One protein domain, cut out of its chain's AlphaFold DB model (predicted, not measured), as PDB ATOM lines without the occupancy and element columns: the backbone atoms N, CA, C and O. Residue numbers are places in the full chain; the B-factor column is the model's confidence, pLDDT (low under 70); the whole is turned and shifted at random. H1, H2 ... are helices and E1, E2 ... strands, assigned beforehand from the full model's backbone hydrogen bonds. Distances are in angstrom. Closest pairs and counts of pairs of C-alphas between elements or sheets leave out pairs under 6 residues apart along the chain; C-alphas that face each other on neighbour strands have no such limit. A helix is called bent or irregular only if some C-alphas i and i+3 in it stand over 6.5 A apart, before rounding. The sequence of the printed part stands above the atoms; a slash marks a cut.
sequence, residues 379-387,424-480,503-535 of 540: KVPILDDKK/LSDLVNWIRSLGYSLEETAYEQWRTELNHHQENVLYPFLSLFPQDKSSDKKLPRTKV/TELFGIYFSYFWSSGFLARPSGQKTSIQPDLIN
ATOM      1  N   LYS A 379     -48.638  16.899 -32.108       95.19
ATOM      2  CA  LYS A 379     -49.514  16.533 -30.994       95.19
ATOM      3  C   LYS A 379     -48.769  16.456 -29.675       95.19
ATOM      4  O   LYS A 379     -47.610  16.044 -29.611       95.19
ATOM      5  N   VAL A 380     -49.479  16.791 -28.610       93.62
ATOM      6  CA  VAL A 380     -49.004  16.742 -27.228       93.62
ATOM      7  C   VAL A 380     -50.058  16.020 -26.379       93.62
ATOM      8  O   VAL A 380     -51.257  16.193 -26.617       93.62
ATOM      9  N   PRO A 381     -49.673  15.160 -25.419       91.44
ATOM     10  CA  PRO A 381     -50.652  14.611 -24.494       91.44
ATOM     11  C   PRO A 381     -51.220  15.749 -23.636       91.44
ATOM     12  O   PRO A 381     -50.557  16.760 -23.437       91.44
ATOM     13  N   ILE A 382     -52.425  15.600 -23.096       86.88
ATOM     14  CA  ILE A 382     -52.952  16.561 -22.116       86.88
ATOM     15  C   ILE A 382     -52.050  16.541 -20.867       86.88
ATOM     16  O   ILE A 382     -51.849  15.489 -20.251       86.88
ATOM     17  N   LEU A 383     -51.483  17.702 -20.513       79.62
ATOM     18  CA  LEU A 383     -50.487  17.881 -19.440       79.62
ATOM     19  C   LEU A 383     -51.023  18.686 -18.239       79.62
ATOM     20  O   LEU A 383     -50.227  19.204 -17.455       79.62
ATOM     21  N   ASP A 384     -52.347  18.790 -18.092       71.12
ATOM     22  CA  ASP A 384     -53.008  19.579 -17.043       71.12
ATOM     23  C   ASP A 384     -52.446  19.307 -15.636       71.12
ATOM     24  O   ASP A 384     -52.108  18.174 -15.278       71.12
ATOM     25  N   ASP A 385     -52.347  20.371 -14.834       72.38
ATOM     26  CA  ASP A 385     -51.844  20.392 -13.451       72.38
ATOM     27  C   ASP A 385     -50.367  19.994 -13.251       72.38
ATOM     28  O   ASP A 385     -49.877  19.998 -12.114       72.38
ATOM     29  N   LYS A 386     -49.618  19.687 -14.318       78.31
ATOM     30  CA  LYS A 386     -48.189  19.378 -14.206       78.31
ATOM     31  C   LYS A 386     -47.355  20.642 -14.174       78.31
ATOM     32  O   LYS A 386     -47.427  21.477 -15.076       78.31
ATOM     33  N   LYS A 387     -46.518  20.742 -13.147       84.50
ATOM     34  CA  LYS A 387     -45.543  21.817 -13.003       84.50
ATOM     35  C   LYS A 387     -44.149  21.334 -13.366       84.50
ATOM     36  O   LYS A 387     -43.840  20.157 -13.210       84.50
ATOM     37  N   LEU A 424     -46.867  22.983 -17.463       87.00
ATOM     38  CA  LEU A 424     -46.544  22.412 -18.773       87.00
ATOM     39  C   LEU A 424     -47.577  22.786 -19.850       87.00
ATOM     40  O   LEU A 424     -47.245  22.781 -21.031       87.00
ATOM     41  N   SER A 425     -48.800  23.163 -19.471       88.69
ATOM     42  CA  SER A 425     -49.783  23.741 -20.397       88.69
ATOM     43  C   SER A 425     -49.363  25.126 -20.912       88.69
ATOM     44  O   SER A 425     -49.590  25.430 -22.085       88.69
ATOM     45  N   ASP A 426     -48.683  25.940 -20.097       91.00
ATOM     46  CA  ASP A 426     -48.140  27.233 -20.536       91.00
ATOM     47  C   ASP A 426     -47.084  27.030 -21.625       91.00
ATOM     48  O   ASP A 426     -47.108  27.718 -22.644       91.00
ATOM     49  N   LEU A 427     -46.231  26.009 -21.475       90.50
ATOM     50  CA  LEU A 427     -45.254  25.625 -22.494       90.50
ATOM     51  C   LEU A 427     -45.926  25.308 -23.838       90.50
ATOM     52  O   LEU A 427     -45.467  25.780 -24.877       90.50
ATOM     53  N   VAL A 428     -47.029  24.553 -23.837       92.06
ATOM     54  CA  VAL A 428     -47.787  24.255 -25.066       92.06
ATOM     55  C   VAL A 428     -48.316  25.541 -25.706       92.06
ATOM     56  O   VAL A 428     -48.196  25.724 -26.920       92.06
ATOM     57  N   ASN A 429     -48.849  26.461 -24.901       93.12
ATOM     58  CA  ASN A 429     -49.339  27.753 -25.383       93.12
ATOM     59  C   ASN A 429     -48.215  28.618 -25.966       93.12
ATOM     60  O   ASN A 429     -48.402  29.235 -27.016       93.12
ATOM     61  N   TRP A 430     -47.031  28.622 -25.350       94.25
ATOM     62  CA  TRP A 430     -45.863  29.324 -25.881       94.25
ATOM     63  C   TRP A 430     -45.426  28.739 -27.224       94.25
ATOM     64  O   TRP A 430     -45.236  29.493 -28.177       94.25
ATOM     65  N   ILE A 431     -45.374  27.410 -27.359       94.06
ATOM     66  CA  ILE A 431     -45.044  26.751 -28.633       94.06
ATOM     67  C   ILE A 431     -46.050  27.134 -29.733       94.06
ATOM     68  O   ILE A 431     -45.645  27.463 -30.851       94.06
ATOM     69  N   ARG A 432     -47.351  27.167 -29.416       94.12
ATOM     70  CA  ARG A 432     -48.397  27.634 -30.343       94.12
ATOM     71  C   ARG A 432     -48.210  29.100 -30.735       94.12
ATOM     72  O   ARG A 432     -48.329  29.436 -31.911       94.12
ATOM     73  N   SER A 433     -47.869  29.967 -29.778       93.62
ATOM     74  CA  SER A 433     -47.634  31.397 -30.031       93.62
ATOM     75  C   SER A 433     -46.460  31.657 -30.984       93.62
ATOM     76  O   SER A 433     -46.471  32.639 -31.722       93.62
ATOM     77  N   LEU A 434     -45.493  30.732 -31.032       92.81
ATOM     78  CA  LEU A 434     -44.349  30.757 -31.949       92.81
ATOM     79  C   LEU A 434     -44.680  30.223 -33.355       92.81
ATOM     80  O   LEU A 434     -43.804  30.191 -34.217       92.81
ATOM     81  N   GLY A 435     -45.931  29.814 -33.602       92.94
ATOM     82  CA  GLY A 435     -46.440  29.426 -34.920       92.94
ATOM     83  C   GLY A 435     -46.474  27.922 -35.199       92.94
ATOM     84  O   GLY A 435     -46.768  27.528 -36.327       92.94
ATOM     85  N   TYR A 436     -46.188  27.068 -34.214       94.31
ATOM     86  CA  TYR A 436     -46.344  25.620 -34.369       94.31
ATOM     87  C   TYR A 436     -47.795  25.189 -34.135       94.31
ATOM     88  O   TYR A 436     -48.440  25.611 -33.176       94.31
ATOM     89  N   SER A 437     -48.300  24.291 -34.981       92.94
ATOM     90  CA  SER A 437     -49.599  23.650 -34.768       92.94
ATOM     91  C   SER A 437     -49.433  22.449 -33.839       92.94
ATOM     92  O   SER A 437     -48.772  21.481 -34.209       92.94
ATOM     93  N   LEU A 438     -50.031  22.516 -32.647       93.88
ATOM     94  CA  LEU A 438     -50.046  21.428 -31.668       93.88
ATOM     95  C   LEU A 438     -51.475  21.121 -31.218       93.88
ATOM     96  O   LEU A 438     -52.121  21.957 -30.578       93.88
ATOM     97  N   GLU A 439     -51.936  19.909 -31.509       94.56
ATOM     98  CA  GLU A 439     -53.192  19.355 -30.999       94.56
ATOM     99  C   GLU A 439     -52.964  18.671 -29.641       94.56
ATOM    100  O   GLU A 439     -52.015  17.906 -29.469       94.56
ATOM    101  N   GLU A 440     -53.830  18.937 -28.665       93.12
ATOM    102  CA  GLU A 440     -53.832  18.209 -27.393       93.12
ATOM    103  C   GLU A 440     -54.688  16.947 -27.502       93.12
ATOM    104  O   GLU A 440     -55.849  17.010 -27.898       93.12
ATOM    105  N   THR A 441     -54.132  15.797 -27.119       92.88
ATOM    106  CA  THR A 441     -54.831  14.504 -27.180       92.88
ATOM    107  C   THR A 441     -54.736  13.728 -25.871       92.88
ATOM    108  O   THR A 441     -53.845  13.960 -25.052       92.88
ATOM    109  N   ALA A 442     -55.625  12.754 -25.673       90.44
ATOM    110  CA  ALA A 442     -55.511  11.827 -24.552       90.44
ATOM    111  C   ALA A 442     -54.160  11.086 -24.585       90.44
ATOM    112  O   ALA A 442     -53.670  10.728 -25.655       90.44
ATOM    113  N   TYR A 443     -53.579  10.821 -23.412       85.88
ATOM    114  CA  TYR A 443     -52.245  10.223 -23.296       85.88
ATOM    115  C   TYR A 443     -52.091   8.904 -24.060       85.88
ATOM    116  O   TYR A 443     -51.137   8.755 -24.815       85.88
ATOM    117  N   GLU A 444     -53.045   7.981 -23.926       87.06
ATOM    118  CA  GLU A 444     -52.985   6.686 -24.617       87.06
ATOM    119  C   GLU A 444     -53.045   6.830 -26.141       87.06
ATOM    120  O   GLU A 444     -52.350   6.119 -26.867       87.06
ATOM    121  N   GLN A 445     -53.825   7.793 -26.640       90.19
ATOM    122  CA  GLN A 445     -53.869   8.094 -28.067       90.19
ATOM    123  C   GLN A 445     -52.531   8.674 -28.534       90.19
ATOM    124  O   GLN A 445     -51.943   8.150 -29.477       90.19
ATOM    125  N   TRP A 446     -52.017   9.691 -27.837       92.88
ATOM    126  CA  TRP A 446     -50.708  10.281 -28.123       92.88
ATOM    127  C   TRP A 446     -49.600   9.220 -28.136       92.88
ATOM    128  O   TRP A 446     -48.791   9.167 -29.060       92.88
ATOM    129  N   ARG A 447     -49.588   8.337 -27.135       87.69
ATOM    130  CA  ARG A 447     -48.595   7.272 -26.992       87.69
ATOM    131  C   ARG A 447     -48.703   6.246 -28.117       87.69
ATOM    132  O   ARG A 447     -47.686   5.798 -28.644       87.69
ATOM    133  N   THR A 448     -49.926   5.862 -28.479       89.31
ATOM    134  CA  THR A 448     -50.186   4.964 -29.612       89.31
ATOM    135  C   THR A 448     -49.646   5.582 -30.893       89.31
ATOM    136  O   THR A 448     -48.927   4.915 -31.626       89.31
ATOM    137  N   GLU A 449     -49.929   6.857 -31.149       91.00
ATOM    138  CA  GLU A 449     -49.413   7.555 -32.324       91.00
ATOM    139  C   GLU A 449     -47.884   7.629 -32.304       91.00
ATOM    140  O   GLU A 449     -47.253   7.214 -33.273       91.00
ATOM    141  N   LEU A 450     -47.270   8.020 -31.182       89.31
ATOM    142  CA  LEU A 450     -45.813   8.015 -31.027       89.31
ATOM    143  C   LEU A 450     -45.200   6.646 -31.373       89.31
ATOM    144  O   LEU A 450     -44.173   6.601 -32.047       89.31
ATOM    145  N   ASN A 451     -45.843   5.538 -30.986       86.44
ATOM    146  CA  ASN A 451     -45.377   4.185 -31.311       86.44
ATOM    147  C   ASN A 451     -45.341   3.883 -32.819       86.44
ATOM    148  O   ASN A 451     -44.537   3.070 -33.266       86.44
ATOM    149  N   HIS A 452     -46.181   4.543 -33.617       87.19
ATOM    150  CA  HIS A 452     -46.209   4.380 -35.073       87.19
ATOM    151  C   HIS A 452     -45.239   5.324 -35.808       87.19
ATOM    152  O   HIS A 452     -45.023   5.162 -37.009       87.19
ATOM    153  N   HIS A 453     -44.615   6.283 -35.112       85.50
ATOM    154  CA  HIS A 453     -43.703   7.274 -35.689       85.50
ATOM    155  C   HIS A 453     -42.243   7.023 -35.272       85.50
ATOM    156  O   HIS A 453     -41.689   7.749 -34.450       85.50
ATOM    157  N   GLN A 454     -41.590   6.027 -35.885       79.12
ATOM    158  CA  GLN A 454     -40.207   5.626 -35.552       79.12
ATOM    159  C   GLN A 454     -39.157   6.740 -35.741       79.12
ATOM    160  O   GLN A 454     -38.140   6.747 -35.054       79.12
ATOM    161  N   GLU A 455     -39.419   7.698 -36.638       81.62
ATOM    162  CA  GLU A 455     -38.559   8.866 -36.898       81.62
ATOM    163  C   GLU A 455     -38.696   9.974 -35.835       81.62
ATOM    164  O   GLU A 455     -37.939  10.951 -35.833       81.62
ATOM    165  N   ASN A 456     -39.681   9.873 -34.935       89.44
ATOM    166  CA  ASN A 456     -39.868  10.848 -33.870       89.44
ATOM    167  C   ASN A 456     -38.752  10.713 -32.826       89.44
ATOM    168  O   ASN A 456     -38.427   9.615 -32.373       89.44
ATOM    169  N   VAL A 457     -38.207  11.841 -32.372       84.62
ATOM    170  CA  VAL A 457     -37.112  11.867 -31.394       84.62
ATOM    171  C   VAL A 457     -37.488  11.238 -30.045       84.62
ATOM    172  O   VAL A 457     -36.607  10.789 -29.314       84.62
ATOM    173  N   LEU A 458     -38.782  11.172 -29.714       85.12
ATOM    174  CA  LEU A 458     -39.290  10.533 -28.499       85.12
ATOM    175  C   LEU A 458     -39.538   9.029 -28.640       85.12
ATOM    176  O   LEU A 458     -39.722   8.367 -27.621       85.12
ATOM    177  N   TYR A 459     -39.522   8.468 -29.852       82.44
ATOM    178  CA  TYR A 459     -39.750   7.034 -30.058       82.44
ATOM    179  C   TYR A 459     -38.768   6.165 -29.241       82.44
ATOM    180  O   TYR A 459     -39.209   5.273 -28.513       82.44
ATOM    181  N   PRO A 460     -37.455   6.478 -29.191       72.69
ATOM    182  CA  PRO A 460     -36.498   5.760 -28.344       72.69
ATOM    183  C   PRO A 460     -36.665   6.001 -26.837       72.69
ATOM    184  O   PRO A 460     -35.838   5.544 -26.054       72.69
ATOM    185  N   PHE A 461     -37.685   6.742 -26.411       75.75
ATOM    186  CA  PHE A 461     -38.025   6.970 -25.010       75.75
ATOM    187  C   PHE A 461     -39.414   6.416 -24.668       75.75
ATOM    188  O   PHE A 461     -39.911   6.678 -23.579       75.75
ATOM    189  N   LEU A 462     -40.036   5.614 -25.544       75.75
ATOM    190  CA  LEU A 462     -41.355   5.005 -25.310       75.75
ATOM    191  C   LEU A 462     -41.461   4.227 -23.995       75.75
ATOM    192  O   LEU A 462     -42.538   4.174 -23.408       75.75
ATOM    193  N   SER A 463     -40.364   3.650 -23.501       69.06
ATOM    194  CA  SER A 463     -40.334   2.974 -22.200       69.06
ATOM    195  C   SER A 463     -40.496   3.931 -21.012       69.06
ATOM    196  O   SER A 463     -40.916   3.502 -19.945       69.06
ATOM    197  N   LEU A 464     -40.175   5.220 -21.182       70.69
ATOM    198  CA  LEU A 464     -40.429   6.272 -20.187       70.69
ATOM    199  C   LEU A 464     -41.892   6.739 -20.193       70.69
ATOM    200  O   LEU A 464     -42.308   7.477 -19.304       70.69
ATOM    201  N   PHE A 465     -42.667   6.300 -21.184       76.25
ATOM    202  CA  PHE A 465     -44.096   6.541 -21.308       76.25
ATOM    203  C   PHE A 465     -44.817   5.185 -21.228       76.25
ATOM    204  O   PHE A 465     -45.195   4.638 -22.261       76.25
ATOM    205  N   PRO A 466     -44.967   4.563 -20.046       66.56
ATOM    206  CA  PRO A 466     -45.612   3.255 -19.937       66.56
ATOM    207  C   PRO A 466     -47.077   3.312 -20.402       66.56
ATOM    208  O   PRO A 466     -47.727   4.351 -20.271       66.56
ATOM    209  N   GLN A 467     -47.577   2.209 -20.973       64.88
ATOM    210  CA  GLN A 467     -49.015   2.021 -21.215       64.88
ATOM    211  C   GLN A 467     -49.709   1.823 -19.871       64.88
ATOM    212  O   GLN A 467     -49.310   0.937 -19.109       64.88
ATOM    213  N   ASP A 468     -50.745   2.609 -19.590       57.50
ATOM    214  CA  ASP A 468     -51.548   2.376 -18.400       57.50
ATOM    215  C   ASP A 468     -52.498   1.198 -18.658       57.50
ATOM    216  O   ASP A 468     -53.388   1.254 -19.507       57.50
ATOM    217  N   LYS A 469     -52.285   0.076 -17.958       47.53
ATOM    218  CA  LYS A 469     -53.202  -1.078 -18.010       47.53
ATOM    219  C   LYS A 469     -54.412  -0.888 -17.087       47.53
ATOM    220  O   LYS A 469     -55.314  -1.727 -17.103       47.53
ATOM    221  N   SER A 470     -54.434   0.172 -16.277       44.66
ATOM    222  CA  SER A 470     -55.550   0.515 -15.400       44.66
ATOM    223  C   SER A 470     -56.477   1.527 -16.080       44.66
ATOM    224  O   SER A 470     -56.058   2.379 -16.854       44.66
ATOM    225  N   SER A 471     -57.783   1.421 -15.838       36.84
ATOM    226  CA  SER A 471     -58.817   2.231 -16.498       36.84
ATOM    227  C   SER A 471     -58.837   3.718 -16.100       36.84
ATOM    228  O   SER A 471     -59.739   4.442 -16.533       36.84
ATOM    229  N   ASP A 472     -57.877   4.189 -15.301       39.22
ATOM    230  CA  ASP A 472     -57.753   5.599 -14.936       39.22
ATOM    231  C   ASP A 472     -56.932   6.345 -15.993       39.22
ATOM    232  O   ASP A 472     -55.712   6.335 -16.026       39.22
ATOM    233  N   LYS A 473     -57.651   7.017 -16.897       40.91
ATOM    234  CA  LYS A 473     -57.160   7.707 -18.105       40.91
ATOM    235  C   LYS A 473     -56.248   8.932 -17.856       40.91
ATOM    236  O   LYS A 473     -56.320   9.896 -18.621       40.91
ATOM    237  N   LYS A 474     -55.435   8.977 -16.797       43.66
ATOM    238  CA  LYS A 474     -54.580  10.131 -16.464       43.66
ATOM    239  C   LYS A 474     -53.154   9.673 -16.178       43.66
ATOM    240  O   LYS A 474     -52.963   8.755 -15.397       43.66
ATOM    241  N   LEU A 475     -52.153  10.370 -16.740       46.16
ATOM    242  CA  LEU A 475     -50.765  10.188 -16.292       46.16
ATOM    243  C   LEU A 475     -50.698  10.332 -14.760       46.16
ATOM    244  O   LEU A 475     -51.426  11.174 -14.216       46.16
ATOM    245  N   PRO A 476     -49.774   9.626 -14.080       46.34
ATOM    246  CA  PRO A 476     -49.550   9.795 -12.652       46.34
ATOM    247  C   PRO A 476     -49.441  11.281 -12.289       46.34
ATOM    248  O   PRO A 476     -48.683  12.040 -12.912       46.34
ATOM    249  N   ARG A 477     -50.231  11.711 -11.298       47.31
ATOM    250  CA  ARG A 477     -50.212  13.080 -10.772       47.31
ATOM    251  C   ARG A 477     -48.873  13.330 -10.085       47.31
ATOM    252  O   ARG A 477     -48.685  13.006  -8.920       47.31
ATOM    253  N   THR A 478     -47.944  13.951 -10.796       51.12
ATOM    254  CA  THR A 478     -46.681  14.424 -10.229       51.12
ATOM    255  C   THR A 478     -46.922  15.796  -9.607       51.12
ATOM    256  O   THR A 478     -46.867  16.820 -10.282       51.12
ATOM    257  N   LYS A 479     -47.234  15.841  -8.304       56.78
ATOM    258  CA  LYS A 479     -47.143  17.113  -7.572       56.78
ATOM    259  C   LYS A 479     -45.660  17.446  -7.435       56.78
ATOM    260  O   LYS A 479     -44.928  16.711  -6.778       56.78
ATOM    261  N   VAL A 480     -45.219  18.544  -8.045       61.72
ATOM    262  CA  VAL A 480     -43.881  19.085  -7.777       61.72
ATOM    263  C   VAL A 480     -43.846  19.524  -6.310       61.72
ATOM    264  O   VAL A 480     -44.717  20.308  -5.913       61.72
ATOM    265  N   THR A 503     -42.857  33.426 -21.843       93.69
ATOM    266  CA  THR A 503     -42.826  33.434 -23.309       93.69
ATOM    267  C   THR A 503     -41.597  34.148 -23.876       93.69
ATOM    268  O   THR A 503     -41.131  33.760 -24.946       93.69
ATOM    269  N   GLU A 504     -41.059  35.162 -23.194       94.88
ATOM    270  CA  GLU A 504     -39.887  35.906 -23.664       94.88
ATOM    271  C   GLU A 504     -38.632  35.039 -23.549       94.88
ATOM    272  O   GLU A 504     -37.954  34.804 -24.553       94.88
ATOM    273  N   LEU A 505     -38.390  34.458 -22.367       95.62
ATOM    274  CA  LEU A 505     -37.253  33.559 -22.155       95.62
ATOM    275  C   LEU A 505     -37.318  32.331 -23.075       95.62
ATOM    276  O   LEU A 505     -36.320  31.948 -23.688       95.62
ATOM    277  N   PHE A 506     -38.498  31.726 -23.236       94.50
ATOM    278  CA  PHE A 506     -38.661  30.632 -24.195       94.50
ATOM    279  C   PHE A 506     -38.469  31.093 -25.645       94.50
ATOM    280  O   PHE A 506     -37.932  30.333 -26.449       94.50
ATOM    281  N   GLY A 507     -38.829  32.330 -25.993       95.38
ATOM    282  CA  GLY A 507     -38.518  32.922 -27.294       95.38
ATOM    283  C   GLY A 507     -37.011  32.975 -27.580       95.38
ATOM    284  O   GLY A 507     -36.586  32.685 -28.704       95.38
ATOM    285  N   ILE A 508     -36.192  33.258 -26.563       96.81
ATOM    286  CA  ILE A 508     -34.723  33.214 -26.650       96.81
ATOM    287  C   ILE A 508     -34.249  31.768 -26.883       96.81
ATOM    288  O   ILE A 508     -33.493  31.512 -27.824       96.81
ATOM    289  N   TYR A 509     -34.764  30.793 -26.124       96.50
ATOM    290  CA  TYR A 509     -34.421  29.373 -26.319       96.50
ATOM    291  C   TYR A 509     -34.785  28.878 -27.727       96.50
ATOM    292  O   TYR A 509     -33.988  28.212 -28.388       96.50
ATOM    293  N   PHE A 510     -35.962  29.249 -28.235       95.88
ATOM    294  CA  PHE A 510     -36.390  28.893 -29.588       95.88
ATOM    295  C   PHE A 510     -35.548  29.562 -30.676       95.88
ATOM    296  O   PHE A 510     -35.267  28.934 -31.697       95.88
ATOM    297  N   SER A 511     -35.076  30.788 -30.445       95.12
ATOM    298  CA  SER A 511     -34.139  31.461 -31.352       95.12
ATOM    299  C   SER A 511     -32.832  30.673 -31.498       95.12
ATOM    300  O   SER A 511     -32.340  30.473 -32.617       95.12
ATOM    301  N   TYR A 512     -32.319  30.124 -30.394       95.38
ATOM    302  CA  TYR A 512     -31.206  29.176 -30.431       95.38
ATOM    303  C   TYR A 512     -31.583  27.858 -31.127       95.38
ATOM    304  O   TYR A 512     -30.834  27.372 -31.976       95.38
ATOM    305  N   PHE A 513     -32.754  27.275 -30.849       95.44
ATOM    306  CA  PHE A 513     -33.180  26.032 -31.507       95.44
ATOM    307  C   PHE A 513     -33.303  26.158 -33.028       95.44
ATOM    308  O   PHE A 513     -32.979  25.206 -33.741       95.44
ATOM    309  N   TRP A 514     -33.735  27.311 -33.540       95.25
ATOM    310  CA  TRP A 514     -33.796  27.563 -34.980       95.25
ATOM    311  C   TRP A 514     -32.413  27.767 -35.593       95.25
ATOM    312  O   TRP A 514     -32.116  27.177 -36.630       95.25
ATOM    313  N   SER A 515     -31.558  28.581 -34.968       93.19
ATOM    314  CA  SER A 515     -30.217  28.879 -35.494       93.19
ATOM    315  C   SER A 515     -29.271  27.674 -35.437       93.19
ATOM    316  O   SER A 515     -28.483  27.476 -36.358       93.19
ATOM    317  N   SER A 516     -29.398  26.823 -34.416       90.12
ATOM    318  CA  SER A 516     -28.649  25.563 -34.290       90.12
ATOM    319  C   SER A 516     -29.176  24.432 -35.184       90.12
ATOM    320  O   SER A 516     -28.553  23.374 -35.270       90.12
ATOM    321  N   GLY A 517     -30.335  24.613 -35.830       91.44
ATOM    322  CA  GLY A 517     -31.002  23.568 -36.611       91.44
ATOM    323  C   GLY A 517     -31.645  22.461 -35.765       91.44
ATOM    324  O   GLY A 517     -32.061  21.435 -36.306       91.44
ATOM    325  N   PHE A 518     -31.754  22.643 -34.444       90.12
ATOM    326  CA  PHE A 518     -32.430  21.694 -33.558       90.12
ATOM    327  C   PHE A 518     -33.926  21.561 -33.895       90.12
ATOM    328  O   PHE A 518     -34.446  20.438 -33.910       90.12
ATOM    329  N   LEU A 519     -34.586  22.683 -34.218       93.94
ATOM    330  CA  LEU A 519     -35.975  22.767 -34.683       93.94
ATOM    331  C   LEU A 519     -36.076  23.524 -36.010       93.94
ATOM    332  O   LEU A 519     -35.402  24.528 -36.225       93.94
ATOM    333  N   ALA A 520     -36.994  23.093 -36.876       90.38
ATOM    334  CA  ALA A 520     -37.347  23.841 -38.078       90.38
ATOM    335  C   ALA A 520     -38.233  25.041 -37.719       90.38
ATOM    336  O   ALA A 520     -39.179  24.892 -36.946       90.38
ATOM    337  N   ARG A 521     -37.959  26.217 -38.292       91.25
ATOM    338  CA  ARG A 521     -38.781  27.419 -38.089       91.25
ATOM    339  C   ARG A 521     -40.130  27.280 -38.819       91.25
ATOM    340  O   ARG A 521     -40.122  26.869 -39.981       91.25
ATOM    341  N   PRO A 522     -41.270  27.649 -38.204       87.19
ATOM    342  CA  PRO A 522     -42.564  27.627 -38.883       87.19
ATOM    343  C   PRO A 522     -42.578  28.551 -40.107       87.19
ATOM    344  O   PRO A 522     -42.114  29.694 -40.057       87.19
ATOM    345  N   SER A 523     -43.117  28.070 -41.225       68.69
ATOM    346  CA  SER A 523     -43.260  28.846 -42.459       68.69
ATOM    347  C   SER A 523     -44.351  29.912 -42.302       68.69
ATOM    348  O   SER A 523     -45.526  29.569 -42.223       68.69
ATOM    349  N   GLY A 524     -43.974  31.199 -42.277       57.50
ATOM    350  CA  GLY A 524     -44.931  32.318 -42.338       57.50
ATOM    351  C   GLY A 524     -44.691  33.509 -41.402       57.50
ATOM    352  O   GLY A 524     -45.381  34.513 -41.553       57.50
ATOM    353  N   GLN A 525     -43.720  33.469 -40.480       48.88
ATOM    354  CA  GLN A 525     -43.441  34.605 -39.585       48.88
ATOM    355  C   GLN A 525     -42.010  35.148 -39.711       48.88
ATOM    356  O   GLN A 525     -41.028  34.463 -39.426       48.88
ATOM    357  N   LYS A 526     -41.906  36.442 -40.047       40.94
ATOM    358  CA  LYS A 526     -40.800  37.298 -39.602       40.94
ATOM    359  C   LYS A 526     -41.101  37.689 -38.151       40.94
ATOM    360  O   LYS A 526     -41.805  38.665 -37.924       40.94
ATOM    361  N   THR A 527     -40.641  36.916 -37.174       43.16
ATOM    362  CA  THR A 527     -40.676  37.379 -35.778       43.16
ATOM    363  C   THR A 527     -39.681  38.529 -35.608       43.16
ATOM    364  O   THR A 527     -38.558  38.465 -36.104       43.16
ATOM    365  N   SER A 528     -40.114  39.592 -34.931       38.19
ATOM    366  CA  SER A 528     -39.386  40.838 -34.656       38.19
ATOM    367  C   SER A 528     -38.324  40.713 -33.554       38.19
ATOM    368  O   SER A 528     -37.931  41.717 -32.968       38.19
ATOM    369  N   ILE A 529     -37.855  39.499 -33.261       45.59
ATOM    370  CA  ILE A 529     -36.720  39.284 -32.362       45.59
ATOM    371  C   ILE A 529     -35.475  39.408 -33.244       45.59
ATOM    372  O   ILE A 529     -35.172  38.516 -34.039       45.59
ATOM    373  N   GLN A 530     -34.849  40.588 -33.210       33.91
ATOM    374  CA  GLN A 530     -33.673  40.914 -34.016       33.91
ATOM    375  C   GLN A 530     -32.548  39.886 -33.791       33.91
ATOM    376  O   GLN A 530     -32.205  39.614 -32.643       33.91
ATOM    377  N   PRO A 531     -31.896  39.383 -34.854       34.88
ATOM    378  CA  PRO A 531     -30.687  38.558 -34.746       34.88
ATOM    379  C   PRO A 531     -29.427  39.311 -34.270       34.88
ATOM    380  O   PRO A 531     -28.335  38.746 -34.308       34.88
ATOM    381  N   ASP A 532     -29.527  40.576 -33.854       32.78
ATOM    382  CA  ASP A 532     -28.365  41.470 -33.736       32.78
ATOM    383  C   ASP A 532     -27.572  41.346 -32.420       32.78
ATOM    384  O   ASP A 532     -26.569  42.035 -32.249       32.78
ATOM    385  N   LEU A 533     -27.925  40.431 -31.511       36.72
ATOM    386  CA  LEU A 533     -27.164  40.221 -30.267       36.72
ATOM    387  C   LEU A 533     -25.933  39.304 -30.409       36.72
ATOM    388  O   LEU A 533     -25.159  39.186 -29.466       36.72
ATOM    389  N   ILE A 534     -25.685  38.707 -31.582       38.03
ATOM    390  CA  ILE A 534     -24.527  37.808 -31.786       38.03
ATOM    391  C   ILE A 534     -23.246  38.572 -32.202       38.03
ATOM    392  O   ILE A 534     -22.149  38.033 -32.098       38.03
ATOM    393  N   ASN A 535     -23.328  39.851 -32.594       28.64
ATOM    394  CA  ASN A 535     -22.165  40.622 -33.078       28.64
ATOM    395  C   ASN A 535     -21.660  41.726 -32.124       28.64
ATOM    396  O   ASN A 535     -20.821  42.532 -32.518       28.64
TER     397      ASN A 535
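Overview. This is residues 379 to 387, 424 to 480 and 503 to 535 of the 540 residues of a protein of Gammaproteobacteria bacterium (UniProt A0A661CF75). This is a loose, drawn-out assembly of short pieces: two very short strands, E1 and E2, lie side by side in the middle, with the helical hairpin of H2 and H3 to one side of them, H2 next to E1, and with H1 and beyond it H4 to the other. Long loops reach to both ends of the long axis, residues 465 to 480 at one end and residues 516 to 530, leading to the small helix H5, at the other. The printed part has 99 residues with five named helices and two named strands, in the order E1, H1, E2, H2, H3, H4, H5, and the sheet, E1 beside E2, is parallel. The class is mostly helix, with 43 residues in helices and 6 in strands, under half of the printed residues in named elements. The whole is loose, with a radius of gyration of the C-alphas of 16.3 A, and elongated, spanning 54 by 30 by 22 A.

Along the chain. The printed part begins with strand E1, residues 379 to 381, 6.9 A long, with C-alpha 379 at (-49.514, 16.533, -30.994). After a cut comes helix H1, residues 424 to 433, 14.4 A long. Strand E2, residues 439 to 441, is 6.4 A long, and helix H2, residues 443 to 452, is 14.5 A long, with C-alpha 443 at (-52.245, 10.223, -23.296). Helix H3, residues 459 to 464, is 9.9 A long and irregular, with C-alphas 460 and 463 7.8 A apart. After a second cut, H4, residues 503 to 515, is the longest helix, 18.1 A from first to last C-alpha. Helix H5, residues 531 to 534, is 6.9 A long and only just irregular, with C-alphas 531 and 534 6.9 A apart; C-alpha 534 lies at (-24.527, 37.808, -31.786).

Arrangement. E1 and E2 are parallel neighbours, with 35 degrees between their directions. N 380 and O 439 are within hydrogen-bond range at 2.9 A, as are N 441 and O 380 at 2.9 A. The closest C-alphas of E1 and H2 are those of Pro 381 and Tyr 443, 4.8 A apart. H2 and H3 touch and form a helical hairpin; they run opposite ways at a steep tilt of 38 degrees, and their closest C-alphas are those of Leu 450 and Tyr 459, 6.2 A apart. The closest C-alphas of E1 and H1 are those of Val 380 and Val 428, 7.9 A apart. H1 and H4 are close but not clearly touching, with the C-alphas of Trp 430 and Thr 503 closest at 5.7 A; they run the same way at a steep tilt of 63 degrees. H5 touches no helix, and H4 and H5 are apart. In H1, H2 and H4 every O i to N i+4 pair is within hydrogen-bond range; in H3 0 of 2 are, beside 2 of 3 O i to N i+3 pairs, and H5 is too short for an O i to N i+4 pair.

Size, cuts and confidence. The two C-alphas farthest apart are those of Ser 471 and Asn 535, at 55.6 A. Residues 388 to 423 are not printed, and C-alphas 387 and 424 are 5.9 A apart across that cut; residues 481 to 502 are not printed either, and C-alphas 480 and 503 are 21.2 A apart. Of the links that are printed whole, H4 to H5 is long, with 15 residues. Residues 452 to 457, of which 452 belongs to H2, stand free. The mean pLDDT of the printed part is 76.7, and it is under 70 at residue 463, residues 466 to 480 and residues 523 to 535.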